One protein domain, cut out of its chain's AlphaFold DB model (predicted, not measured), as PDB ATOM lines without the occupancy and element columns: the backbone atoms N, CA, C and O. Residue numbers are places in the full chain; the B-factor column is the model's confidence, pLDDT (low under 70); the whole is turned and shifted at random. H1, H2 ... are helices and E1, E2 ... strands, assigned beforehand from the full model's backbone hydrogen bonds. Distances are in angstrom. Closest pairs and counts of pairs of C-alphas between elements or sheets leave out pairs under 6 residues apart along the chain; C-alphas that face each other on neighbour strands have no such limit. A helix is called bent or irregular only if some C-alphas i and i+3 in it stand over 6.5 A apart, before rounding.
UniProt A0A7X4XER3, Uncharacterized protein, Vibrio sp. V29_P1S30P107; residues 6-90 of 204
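Overview. This is residues 6 to 90 of the 204 residues of an uncharacterized protein of Vibrio sp. V29_P1S30P107 (UniProt A0A7X4XER3). One long helix, H5, makes the length of the domain, and three shorter helices meet it in turn: H1 near its beginning, H3 at its middle and H2 toward its far part. A tiny two-stranded sheet, E1 beside E2, lies at the beginning of H5, and H4 is set off from H5 beyond H3. The printed part has 85 residues, with five named helices and two antiparallel strands in the order E1 H1 H2 H3 H4 E2 H5, and is mostly helix. It is compact, with a radius of gyration of the C-alphas of 12.8 A and spans of 35 by 30 by 22 A.

Along the chain. E1, residues 7 to 9, begins at C-alpha 7 (196.736, 203.937, 147.050). H1, residues 10 to 17, is 10.4 A long; H2 is residues 30 to 33. H3, residues 37 to 45, is 12.3 A long, and H4, residues 48 to 57, 15.4 A. E2 is residues 66 to 68. H5, residues 69 to 90, measures 31.8 A and ends at C-alpha 90 (164.574, 197.344, 161.936).

Arrangement. H5 is the hub. Its residues 69 to 72 only just touch H1, with 3 pairs of C-alphas within 8 A, the closest Phe 13 and Glu 69 at 7.2 A; the lines are about perpendicular at 90 degrees. Its residues 75 to 79 touch H3, about perpendicular at 74 degrees, the closest C-alphas being Phe 40 and Phe 79, 6.8 A. Its residues 83 to 87 only just touch H2, with 3 such pairs, the closest Tyr 33 and Glu 84 at 6.0 A. H4 and H5 are apart. E1 and E2 are antiparallel at 141 degrees, with N 8 and O 67 within hydrogen-bond range at 3.0 A. Every O i to N i+4 pair is within range in H1, H3 and H5, and 3 of 6 in H4; H2 is too short for one. H4 is irregular: C-alphas 53 and 56 are 7.9 A apart.

Size, cuts and confidence. The C-alphas of Glu 6 and Ala 90, the two farthest apart, are 37.8 A from each other. The printed part has no cut. The link from H1 to H2, residues 18 to 29, is long. The mean pLDDT of the printed part is 77.6, and residues 19 to 34 and 55 to 59 are under 70.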
ATOM      1  N   GLU A   6     199.071 199.776 147.219       81.56
ATOM      2  CA  GLU A   6     198.817 200.850 146.278       81.56
ATOM      3  C   GLU A   6     197.636 201.688 146.777       81.56
ATOM      4  O   GLU A   6     196.639 201.167 147.293       81.56
ATOM      5  N   THR A   7     197.814 203.005 146.732       86.38
ATOM      6  CA  THR A   7     196.736 203.937 147.050       86.38
ATOM      7  C   THR A   7     195.912 204.091 145.792       86.38
ATOM      8  O   THR A   7     196.437 204.537 144.779       86.38
ATOM      9  N   LEU A   8     194.647 203.704 145.878       88.12
ATOM     10  CA  LEU A   8     193.714 203.715 144.764       88.12
ATOM     11  C   LEU A   8     192.606 204.710 145.072       88.12
ATOM     12  O   LEU A   8     192.139 204.794 146.222       88.12
ATOM     13  N   CYS A   9     192.158 205.439 144.054       87.69
ATOM     14  CA  CYS A   9     190.885 206.124 144.164       87.69
ATOM     15  C   CYS A   9     189.724 205.115 144.169       87.69
ATOM     16  O   CYS A   9     189.878 203.976 143.717       87.69
ATOM     17  N   PHE A  10     188.553 205.503 144.679       86.31
ATOM     18  CA  PHE A  10     187.404 204.591 144.721       86.31
ATOM     19  C   PHE A  10     187.006 204.098 143.323       86.31
ATOM     20  O   PHE A  10     186.645 202.934 143.171       86.31
ATOM     21  N   ARG A  11     187.147 204.940 142.288       86.25
ATOM     22  CA  ARG A  11     186.907 204.540 140.892       86.25
ATOM     23  C   ARG A  11     187.843 203.419 140.438       86.25
ATOM     24  O   ARG A  11     187.380 202.435 139.871       86.25
ATOM     25  N   GLU A  12     189.143 203.563 140.687       87.25
ATOM     26  CA  GLU A  12     190.143 202.543 140.345       87.25
ATOM     27  C   GLU A  12     189.861 201.251 141.107       87.25
ATOM     28  O   GLU A  12     189.776 200.182 140.507       87.25
ATOM     29  N   PHE A  13     189.612 201.361 142.412       86.81
ATOM     30  CA  PHE A  13     189.254 200.223 143.247       86.81
ATOM     31  C   PHE A  13     187.998 199.498 142.724       86.81
ATOM     32  O   PHE A  13     188.024 198.282 142.535       86.81
ATOM     33  N   LYS A  14     186.931 200.238 142.396       84.12
ATOM     34  CA  LYS A  14     185.706 199.694 141.793       84.12
ATOM     35  C   LYS A  14     185.992 198.986 140.471       84.12
ATOM     36  O   LYS A  14     185.543 197.860 140.289       84.12
ATOM     37  N   SER A  15     186.777 199.596 139.584       81.81
ATOM     38  CA  SER A  15     187.093 199.012 138.272       81.81
ATOM     39  C   SER A  15     187.879 197.696 138.348       81.81
ATOM     40  O   SER A  15     187.740 196.855 137.467       81.81
ATOM     41  N   ILE A  16     188.683 197.502 139.399       84.00
ATOM     42  CA  ILE A  16     189.483 196.284 139.603       84.00
ATOM     43  C   ILE A  16     188.630 195.160 140.202       84.00
ATOM     44  O   ILE A  16     188.790 193.996 139.835       84.00
ATOM     45  N   TRP A  17     187.743 195.500 141.140       78.56
ATOM     46  CA  TRP A  17     187.079 194.526 142.010       78.56
ATOM     47  C   TRP A  17     185.601 194.280 141.683       78.56
ATOM     48  O   TRP A  17     184.977 193.422 142.307       78.56
ATOM     49  N   THR A  18     185.043 194.969 140.685       70.00
ATOM     50  CA  THR A  18     183.685 194.717 140.176       70.00
ATOM     51  C   THR A  18     183.715 194.195 138.743       70.00
ATOM     52  O   THR A  18     184.528 194.616 137.927       70.00
ATOM     53  N   LEU A  19     182.808 193.266 138.424       51.94
ATOM     54  CA  LEU A  19     182.653 192.712 137.069       51.94
ATOM     55  C   LEU A  19     181.873 193.646 136.122       51.94
ATOM     56  O   LEU A  19     181.783 193.355 134.931       51.94
ATOM     57  N   GLN A  20     181.311 194.747 136.630       54.62
ATOM     58  CA  GLN A  20     180.513 195.704 135.866       54.62
ATOM     59  C   GLN A  20     180.954 197.135 136.195       54.62
ATOM     60  O   GLN A  20     180.505 197.735 137.167       54.62
ATOM     61  N   ALA A  21     181.860 197.676 135.382       48.44
ATOM     62  CA  ALA A  21     182.484 198.973 135.633       48.44
ATOM     63  C   ALA A  21     181.511 200.166 135.535       48.44
ATOM     64  O   ALA A  21     181.784 201.217 136.119       48.44
ATOM     65  N   ASP A  22     180.370 200.010 134.851       52.31
ATOM     66  CA  ASP A  22     179.724 201.179 134.251       52.31
ATOM     67  C   ASP A  22     178.347 201.558 134.810       52.31
ATOM     68  O   ASP A  22     177.933 202.674 134.520       52.31
ATOM     69  N   ASN A  23     177.629 200.728 135.594       53.31
ATOM     70  CA  ASN A  23     176.288 201.135 136.081       53.31
ATOM     71  C   ASN A  23     175.654 200.384 137.275       53.31
ATOM     72  O   ASN A  23     174.503 200.667 137.599       53.31
ATOM     73  N   GLU A  24     176.346 199.478 137.966       58.50
ATOM     74  CA  GLU A  24     175.809 198.867 139.195       58.50
ATOM     75  C   GLU A  24     176.546 199.441 140.422       58.50
ATOM     76  O   GLU A  24     177.762 199.666 140.377       58.50
ATOM     77  N   ASP A  25     175.814 199.768 141.496       64.19
ATOM     78  CA  ASP A  25     176.398 200.133 142.798       64.19
ATOM     79  C   ASP A  25     177.441 199.067 143.192       64.19
ATOM     80  O   ASP A  25     177.183 197.872 143.059       64.19
ATOM     81  N   TYR A  26     178.615 199.468 143.709       66.44
ATOM     82  CA  TYR A  26     179.655 198.520 144.170       66.44
ATOM     83  C   TYR A  26     179.118 197.514 145.213       66.44
ATOM     84  O   TYR A  26     179.672 196.436 145.433       66.44
ATOM     85  N   PHE A  27     178.033 197.877 145.890       65.44
ATOM     86  CA  PHE A  27     177.408 197.091 146.935       65.44
ATOM     87  C   PHE A  27     176.427 196.067 146.348       65.44
ATOM     88  O   PHE A  27     175.413 196.411 145.753       65.44
ATOM     89  N   LEU A  28     176.727 194.786 146.581       55.88
ATOM     90  CA  LEU A  28     176.068 193.624 145.967       55.88
ATOM     91  C   LEU A  28     174.577 193.436 146.304       55.88
ATOM     92  O   LEU A  28     173.943 192.565 145.716       55.88
ATOM     93  N   ASP A  29     174.015 194.181 147.259       62.75
ATOM     94  CA  ASP A  29     172.646 193.940 147.734       62.75
ATOM     95  C   ASP A  29     171.908 195.234 148.122       62.75
ATOM     96  O   ASP A  29     171.443 195.435 149.249       62.75
ATOM     97  N   THR A  30     171.819 196.138 147.144       57.72
ATOM     98  CA  THR A  30     170.994 197.358 147.187       57.72
ATOM     99  C   THR A  30     169.525 197.044 147.470       57.72
ATOM    100  O   THR A  30     168.879 197.734 148.254       57.72
ATOM    101  N   ALA A  31     169.001 195.969 146.875       57.97
ATOM    102  CA  ALA A  31     167.588 195.610 146.943       57.97
ATOM    103  C   ALA A  31     167.131 195.144 148.335       57.97
ATOM    104  O   ALA A  31     165.979 195.391 148.695       57.97
ATOM    105  N   ARG A  32     167.987 194.468 149.121       62.28
ATOM    106  CA  ARG A  32     167.596 193.961 150.451       62.28
ATOM    107  C   ARG A  32     168.032 194.856 151.598       62.28
ATOM    108  O   ARG A  32     167.267 195.002 152.546       62.28
ATOM    109  N   TYR A  33     169.225 195.449 151.534       67.19
ATOM    110  CA  TYR A  33     169.785 196.198 152.668       67.19
ATOM    111  C   TYR A  33     169.872 197.712 152.440       67.19
ATOM    112  O   TYR A  33     170.242 198.430 153.368       67.19
ATOM    113  N   GLY A  34     169.528 198.203 151.242       65.06
ATOM    114  CA  GLY A  34     169.614 199.628 150.898       65.06
ATOM    115  C   GLY A  34     171.047 200.148 150.771       65.06
ATOM    116  O   GLY A  34     171.273 201.347 150.855       65.06
ATOM    117  N   CYS A  35     172.038 199.266 150.602       73.62
ATOM    118  CA  CYS A  35     173.445 199.656 150.538       73.62
ATOM    119  C   CYS A  35     173.760 200.384 149.222       73.62
ATOM    120  O   CYS A  35     174.039 199.724 148.227       73.62
ATOM    121  N   HIS A  36     173.757 201.717 149.221       80.12
ATOM    122  CA  HIS A  36     174.110 202.541 148.055       80.12
ATOM    123  C   HIS A  36     175.449 203.268 148.235       80.12
ATOM    124  O   HIS A  36     175.874 203.550 149.361       80.12
ATOM    125  N   GLU A  37     176.106 203.624 147.125       82.94
ATOM    126  CA  GLU A  37     177.366 204.383 147.155       82.94
ATOM    127  C   GLU A  37     177.238 205.743 147.860       82.94
ATOM    128  O   GLU A  37     178.142 206.137 148.603       82.94
ATOM    129  N   ASP A  38     176.096 206.421 147.725       82.88
ATOM    130  CA  ASP A  38     175.822 207.691 148.414       82.88
ATOM    131  C   ASP A  38     175.752 207.523 149.940       82.88
ATOM    132  O   ASP A  38     176.335 208.303 150.703       82.88
ATOM    133  N   GLU A  39     175.085 206.470 150.412       83.94
ATOM    134  CA  GLU A  39     175.023 206.165 151.841       83.94
ATOM    135  C   GLU A  39     176.401 205.794 152.387       83.94
ATOM    136  O   GLU A  39     176.790 206.255 153.468       83.94
ATOM    137  N   PHE A  40     177.172 205.020 151.618       87.00
ATOM    138  CA  PHE A  40     178.546 204.688 151.965       87.00
ATOM    139  C   PHE A  40     179.426 205.933 152.051       87.00
ATOM    140  O   PHE A  40     180.178 206.074 153.014       87.00
ATOM    141  N   TYR A  41     179.310 206.868 151.106       86.56
ATOM    142  CA  TYR A  41     180.035 208.138 151.129       86.56
ATOM    143  C   TYR A  41     179.758 208.930 152.411       86.56
ATOM    144  O   TYR A  41     180.690 209.338 153.120       86.56
ATOM    145  N   HIS A  42     178.481 209.115 152.748       86.75
ATOM    146  CA  HIS A  42     178.085 209.821 153.964       86.75
ATOM    147  C   HIS A  42     178.562 209.096 155.223       86.75
ATOM    148  O   HIS A  42     179.082 209.724 156.150       86.75
ATOM    149  N   TRP A  43     178.440 207.772 155.251       88.88
ATOM    150  CA  TRP A  43     178.924 206.950 156.349       88.88
ATOM    151  C   TRP A  43     180.445 207.038 156.517       88.88
ATOM    152  O   TRP A  43     180.929 207.215 157.639       88.88
ATOM    153  N   LEU A  44     181.201 206.960 155.421       87.88
ATOM    154  CA  LEU A  44     182.660 206.938 155.403       87.88
ATOM    155  C   LEU A  44     183.238 208.243 155.964       87.88
ATOM    156  O   LEU A  44     184.154 208.212 156.791       87.88
ATOM    157  N   LYS A  45     182.646 209.387 155.597       85.25
ATOM    158  CA  LYS A  45     183.031 210.714 156.112       85.25
ATOM    159  C   LYS A  45     182.829 210.866 157.615       85.25
ATOM    160  O   LYS A  45     183.536 211.651 158.239       85.25
ATOM    161  N   ASN A  46     181.917 210.097 158.200       85.50
ATOM    162  CA  ASN A  46     181.657 210.106 159.638       85.50
ATOM    163  C   ASN A  46     182.577 209.155 160.422       85.50
ATOM    164  O   ASN A  46     182.571 209.162 161.656       85.50
ATOM    165  N   GLN A  47     183.411 208.354 159.749       86.94
ATOM    166  CA  GLN A  47     184.306 207.427 160.434       86.94
ATOM    167  C   GLN A  47     185.499 208.162 161.042       86.94
ATOM    168  O   GLN A  47     186.351 208.718 160.351       86.94
ATOM    169  N   ARG A  48     185.643 208.077 162.368       78.12
ATOM    170  CA  ARG A  48     186.750 208.709 163.111       78.12
ATOM    171  C   ARG A  48     188.131 208.340 162.560       78.12
ATOM    172  O   ARG A  48     189.041 209.166 162.591       78.12
ATOM    173  N   LEU A  49     188.303 207.103 162.085       75.94
ATOM    174  CA  LEU A  49     189.563 206.635 161.503       75.94
ATOM    175  C   LEU A  49     189.846 207.286 160.140       75.94
ATOM    176  O   LEU A  49     190.998 207.634 159.890       75.94
ATOM    177  N   MET A  50     188.811 207.513 159.323       79.50
ATOM    178  CA  MET A  50     188.908 208.298 158.087       79.50
ATOM    179  C   MET A  50     189.311 209.736 158.384       79.50
ATOM    180  O   MET A  50     190.340 210.204 157.896       79.50
ATOM    181  N   ILE A  51     188.563 210.390 159.276       71.75
ATOM    182  CA  ILE A  51     188.772 211.793 159.652       71.75
ATOM    183  C   ILE A  51     190.197 212.026 160.169       71.75
ATOM    184  O   ILE A  51     190.870 212.971 159.776       71.75
ATOM    185  N   LYS A  52     190.695 211.149 161.044       73.06
ATOM    186  CA  LYS A  52     191.995 211.359 161.698       73.06
ATOM    187  C   LYS A  52     193.210 211.066 160.827       73.06
ATOM    188  O   LYS A  52     194.284 211.571 161.138       73.06
ATOM    189  N   ARG A  53     193.090 210.177 159.838       75.00
ATOM    190  CA  ARG A  53     194.252 209.649 159.101       75.00
ATOM    191  C   ARG A  53     194.309 210.084 157.647       75.00
ATOM    192  O   ARG A  53     195.399 210.091 157.091       75.00
ATOM    193  N   TYR A  54     193.166 210.421 157.053       74.38
ATOM    194  CA  TYR A  54     193.060 210.586 155.606       74.38
ATOM    195  C   TYR A  54     192.322 211.869 155.182       74.38
ATOM    196  O   TYR A  54     192.369 212.216 154.010       74.38
ATOM    197  N   ALA A  55     191.679 212.605 156.100       64.62
ATOM    198  CA  ALA A  55     190.794 213.727 155.755       64.62
ATOM    199  C   ALA A  55     191.474 215.071 155.440       64.62
ATOM    200  O   ALA A  55     190.780 216.048 155.176       64.62
ATOM    201  N   THR A  56     192.803 215.161 155.435       56.94
ATOM    202  CA  THR A  56     193.497 216.437 155.192       56.94
ATOM    203  C   THR A  56     193.420 216.928 153.736       56.94
ATOM    204  O   THR A  56     193.753 218.085 153.498       56.94
ATOM    205  N   GLN A  57     192.975 216.104 152.771       57.84
ATOM    206  CA  GLN A  57     192.896 216.456 151.335       57.84
ATOM    207  C   GLN A  57     191.749 215.754 150.567       57.84
ATOM    208  O   GLN A  57     191.927 215.353 149.420       57.84
ATOM    209  N   GLN A  58     190.581 215.525 151.177       61.84
ATOM    210  CA  GLN A  58     189.542 214.708 150.524       61.84
ATOM    211  C   GLN A  58     188.580 215.518 149.639       61.84
ATOM    212  O   GLN A  58     188.125 216.595 150.020       61.84
ATOM    213  N   SER A  59     188.290 214.964 148.454       63.75
ATOM    214  CA  SER A  59     187.348 215.475 147.447       63.75
ATOM    215  C   SER A  59     185.911 215.560 147.981       63.75
ATOM    216  O   SER A  59     185.544 214.920 148.967       63.75
ATOM    217  N   ASN A  60     185.060 216.322 147.291       71.38
ATOM    218  CA  ASN A  60     183.618 216.319 147.536       71.38
ATOM    219  C   ASN A  60     182.930 215.048 147.011       71.38
ATOM    220  O   ASN A  60     181.792 214.799 147.398       71.38
ATOM    221  N   SER A  61     183.604 214.244 146.185       80.81
ATOM    222  CA  SER A  61     183.063 213.032 145.563       80.81
ATOM    223  C   SER A  61     183.737 211.774 146.099       80.81
ATOM    224  O   SER A  61     184.961 211.737 146.199       80.81
ATOM    225  N   LEU A  62     182.950 210.726 146.379       81.81
ATOM    226  CA  LEU A  62     183.453 209.401 146.760       81.81
ATOM    227  C   LEU A  62     184.463 208.854 145.747       81.81
ATOM    228  O   LEU A  62     185.476 208.289 146.143       81.81
ATOM    229  N   MET A  63     184.207 209.064 144.452       83.94
ATOM    230  CA  MET A  63     185.006 208.505 143.357       83.94
ATOM    231  C   MET A  63     186.480 208.912 143.410       83.94
ATOM    232  O   MET A  63     187.335 208.146 142.967       83.94
ATOM    233  N   ASP A  64     186.774 210.077 143.988       81.69
ATOM    234  CA  ASP A  64     188.128 210.625 144.067       81.69
ATOM    235  C   ASP A  64     188.769 210.419 145.449       81.69
ATOM    236  O   ASP A  64     189.897 210.863 145.678       81.69
ATOM    237  N   PHE A  65     188.070 209.790 146.403       84.19
ATOM    238  CA  PHE A  65     188.683 209.446 147.687       84.19
ATOM    239  C   PHE A  65     189.844 208.510 147.426       84.19
ATOM    240  O   PHE A  65     189.695 207.573 146.657       84.19
ATOM    241  N   GLN A  66     190.970 208.745 148.090       85.94
ATOM    242  CA  GLN A  66     192.166 207.927 147.953       85.94
ATOM    243  C   GLN A  66     192.429 207.177 149.248       85.94
ATOM    244  O   GLN A  66     192.574 207.786 150.312       85.94
ATOM    245  N   LEU A  67     192.502 205.852 149.153       86.94
ATOM    246  CA  LEU A  67     192.851 204.984 150.269       86.94
ATOM    247  C   LEU A  67     193.750 203.839 149.798       86.94
ATOM    248  O   LEU A  67     193.647 203.406 148.649       86.94
ATOM    249  N   PRO A  68     194.609 203.302 150.683       89.00
ATOM    250  CA  PRO A  68     195.255 202.025 150.424       89.00
ATOM    251  C   PRO A  68     194.201 200.941 150.190       89.00
ATOM    252  O   PRO A  68     193.197 200.893 150.903       89.00
ATOM    253  N   GLU A  69     194.456 200.037 149.251       87.00
ATOM    254  CA  GLU A  69     193.520 198.975 148.857       87.00
ATOM    255  C   GLU A  69     192.908 198.198 150.043       87.00
ATOM    256  O   GLU A  69     191.694 198.030 150.139       87.00
ATOM    257  N   ASN A  70     193.712 197.787 151.029       86.44
ATOM    258  CA  ASN A  70     193.189 197.072 152.202       86.44
ATOM    259  C   ASN A  70     192.216 197.899 153.057       86.44
ATOM    260  O   ASN A  70     191.450 197.336 153.842       86.44
ATOM    261  N   LYS A  71     192.283 199.229 152.978       88.12
ATOM    262  CA  LYS A  71     191.363 200.119 153.683       88.12
ATOM    263  C   LYS A  71     190.036 200.200 152.963       88.12
ATOM    264  O   LYS A  71     189.029 200.237 153.662       88.12
ATOM    265  N   TRP A  72     190.024 200.139 151.634       87.12
ATOM    266  CA  TRP A  72     188.779 200.012 150.885       87.12
ATOM    267  C   TRP A  72     187.993 198.786 151.327       87.12
ATOM    268  O   TRP A  72     186.885 198.942 151.837       87.12
ATOM    269  N   PHE A  73     188.612 197.604 151.274       86.31
ATOM    270  CA  PHE A  73     187.992 196.369 151.763       86.31
ATOM    271  C   PHE A  73     187.488 196.490 153.199       86.31
ATOM    272  O   PHE A  73     186.332 196.194 153.478       86.31
ATOM    273  N   PHE A  74     188.324 197.000 154.107       88.06
ATOM    274  CA  PHE A  74     187.933 197.178 155.503       88.06
ATOM    275  C   PHE A  74     186.685 198.060 155.664       88.06
ATOM    276  O   PHE A  74     185.781 197.706 156.419       88.06
ATOM    277  N   PHE A  75     186.641 199.221 155.004       88.31
ATOM    278  CA  PHE A  75     185.522 200.151 155.149       88.31
ATOM    279  C   PHE A  75     184.250 199.624 154.502       88.31
ATOM    280  O   PHE A  75     183.189 199.764 155.102       88.31
ATOM    281  N   ILE A  76     184.360 198.987 153.338       86.38
ATOM    282  CA  ILE A  76     183.230 198.356 152.655       86.38
ATOM    283  C   ILE A  76     182.656 197.220 153.503       86.38
ATOM    284  O   ILE A  76     181.465 197.226 153.797       86.38
ATOM    285  N   ASP A  77     183.497 196.297 153.977       84.94
ATOM    286  CA  ASP A  77     183.056 195.191 154.830       84.94
ATOM    287  C   ASP A  77     182.395 195.707 156.107       84.94
ATOM    288  O   ASP A  77     181.383 195.176 156.568       84.94
ATOM    289  N   HIS A  78     182.967 196.756 156.701       88.12
ATOM    290  CA  HIS A  78     182.421 197.338 157.915       88.12
ATOM    291  C   HIS A  78     181.080 198.035 157.668       88.12
ATOM    292  O   HIS A  78     180.159 197.855 158.464       88.12
ATOM    293  N   PHE A  79     180.954 198.782 156.571       87.44
ATOM    294  CA  PHE A  79     179.700 199.402 156.163       87.44
ATOM    295  C   PHE A  79     178.619 198.351 155.915       87.44
ATOM    296  O   PHE A  79     177.563 198.421 156.539       87.44
ATOM    297  N   ASN A  80     178.919 197.323 155.116       84.12
ATOM    298  CA  ASN A  80     177.991 196.235 154.809       84.12
ATOM    299  C   ASN A  80     177.469 195.558 156.076       84.12
ATOM    300  O   ASN A  80     176.261 195.415 156.243       84.12
ATOM    301  N   ARG A  81     178.356 195.227 157.022       83.88
ATOM    302  CA  ARG A  81     177.952 194.641 158.311       83.88
ATOM    303  C   ARG A  81     177.050 195.567 159.122       83.88
ATOM    304  O   ARG A  81     176.110 195.101 159.763       83.88
ATOM    305  N   GLN A  82     177.334 196.872 159.136       87.00
ATOM    306  CA  GLN A  82     176.498 197.833 159.854       87.00
ATOM    307  C   GLN A  82     175.118 197.982 159.212       87.00
ATOM    308  O   GLN A  82     174.128 198.049 159.939       87.00
ATOM    309  N   MET A  83     175.049 198.025 157.883       85.88
ATOM    310  CA  MET A  83     173.787 198.135 157.153       85.88
ATOM    311  C   MET A  83     172.946 196.867 157.292       85.88
ATOM    312  O   MET A  83     171.771 196.968 157.636       85.88
ATOM    313  N   GLU A  84     173.557 195.685 157.177       83.44
ATOM    314  CA  GLU A  84     172.896 194.405 157.458       83.44
ATOM    315  C   GLU A  84     172.346 194.381 158.890       83.44
ATOM    316  O   GLU A  84     171.166 194.111 159.103       83.44
ATOM    317  N   THR A  85     173.155 194.759 159.885       84.06
ATOM    318  CA  THR A  85     172.707 194.799 161.287       84.06
ATOM    319  C   THR A  85     171.535 195.761 161.482       84.06
ATOM    320  O   THR A  85     170.547 195.403 162.122       84.06
ATOM    321  N   LYS A  86     171.613 196.976 160.924       85.06
ATOM    322  CA  LYS A  86     170.530 197.969 161.002       85.06
ATOM    323  C   LYS A  86     169.249 197.451 160.364       85.06
ATOM    324  O   LYS A  86     168.187 197.590 160.965       85.06
ATOM    325  N   PHE A  87     169.353 196.853 159.179       85.38
ATOM    326  CA  PHE A  87     168.219 196.253 158.494       85.38
ATOM    327  C   PHE A  87     167.580 195.165 159.352       85.38
ATOM    328  O   PHE A  87     166.377 195.207 159.579       85.38
ATOM    329  N   LEU A  88     168.369 194.227 159.882       85.75
ATOM    330  CA  LEU A  88     167.850 193.114 160.676       85.75
ATOM    331  C   LEU A  88     167.173 193.598 161.964       85.75
ATOM    332  O   LEU A  88     166.095 193.113 162.291       85.75
ATOM    333  N   VAL A  89     167.746 194.590 162.650       82.62
ATOM    334  CA  VAL A  89     167.135 195.203 163.844       82.62
ATOM    335  C   VAL A  89     165.842 195.949 163.502       82.62
ATOM    336  O   VAL A  89     164.875 195.879 164.254       82.62
ATOM    337  N   ALA A  90     165.788 196.650 162.367       83.69
ATOM    338  CA  ALA A  90     164.574 197.344 161.936       83.69
ATOM    339  C   ALA A  90     163.485 196.370 161.457       83.69
ATOM    340  O   ALA A  90     162.295 196.603 161.668       83.69
TER     341      ALA A  90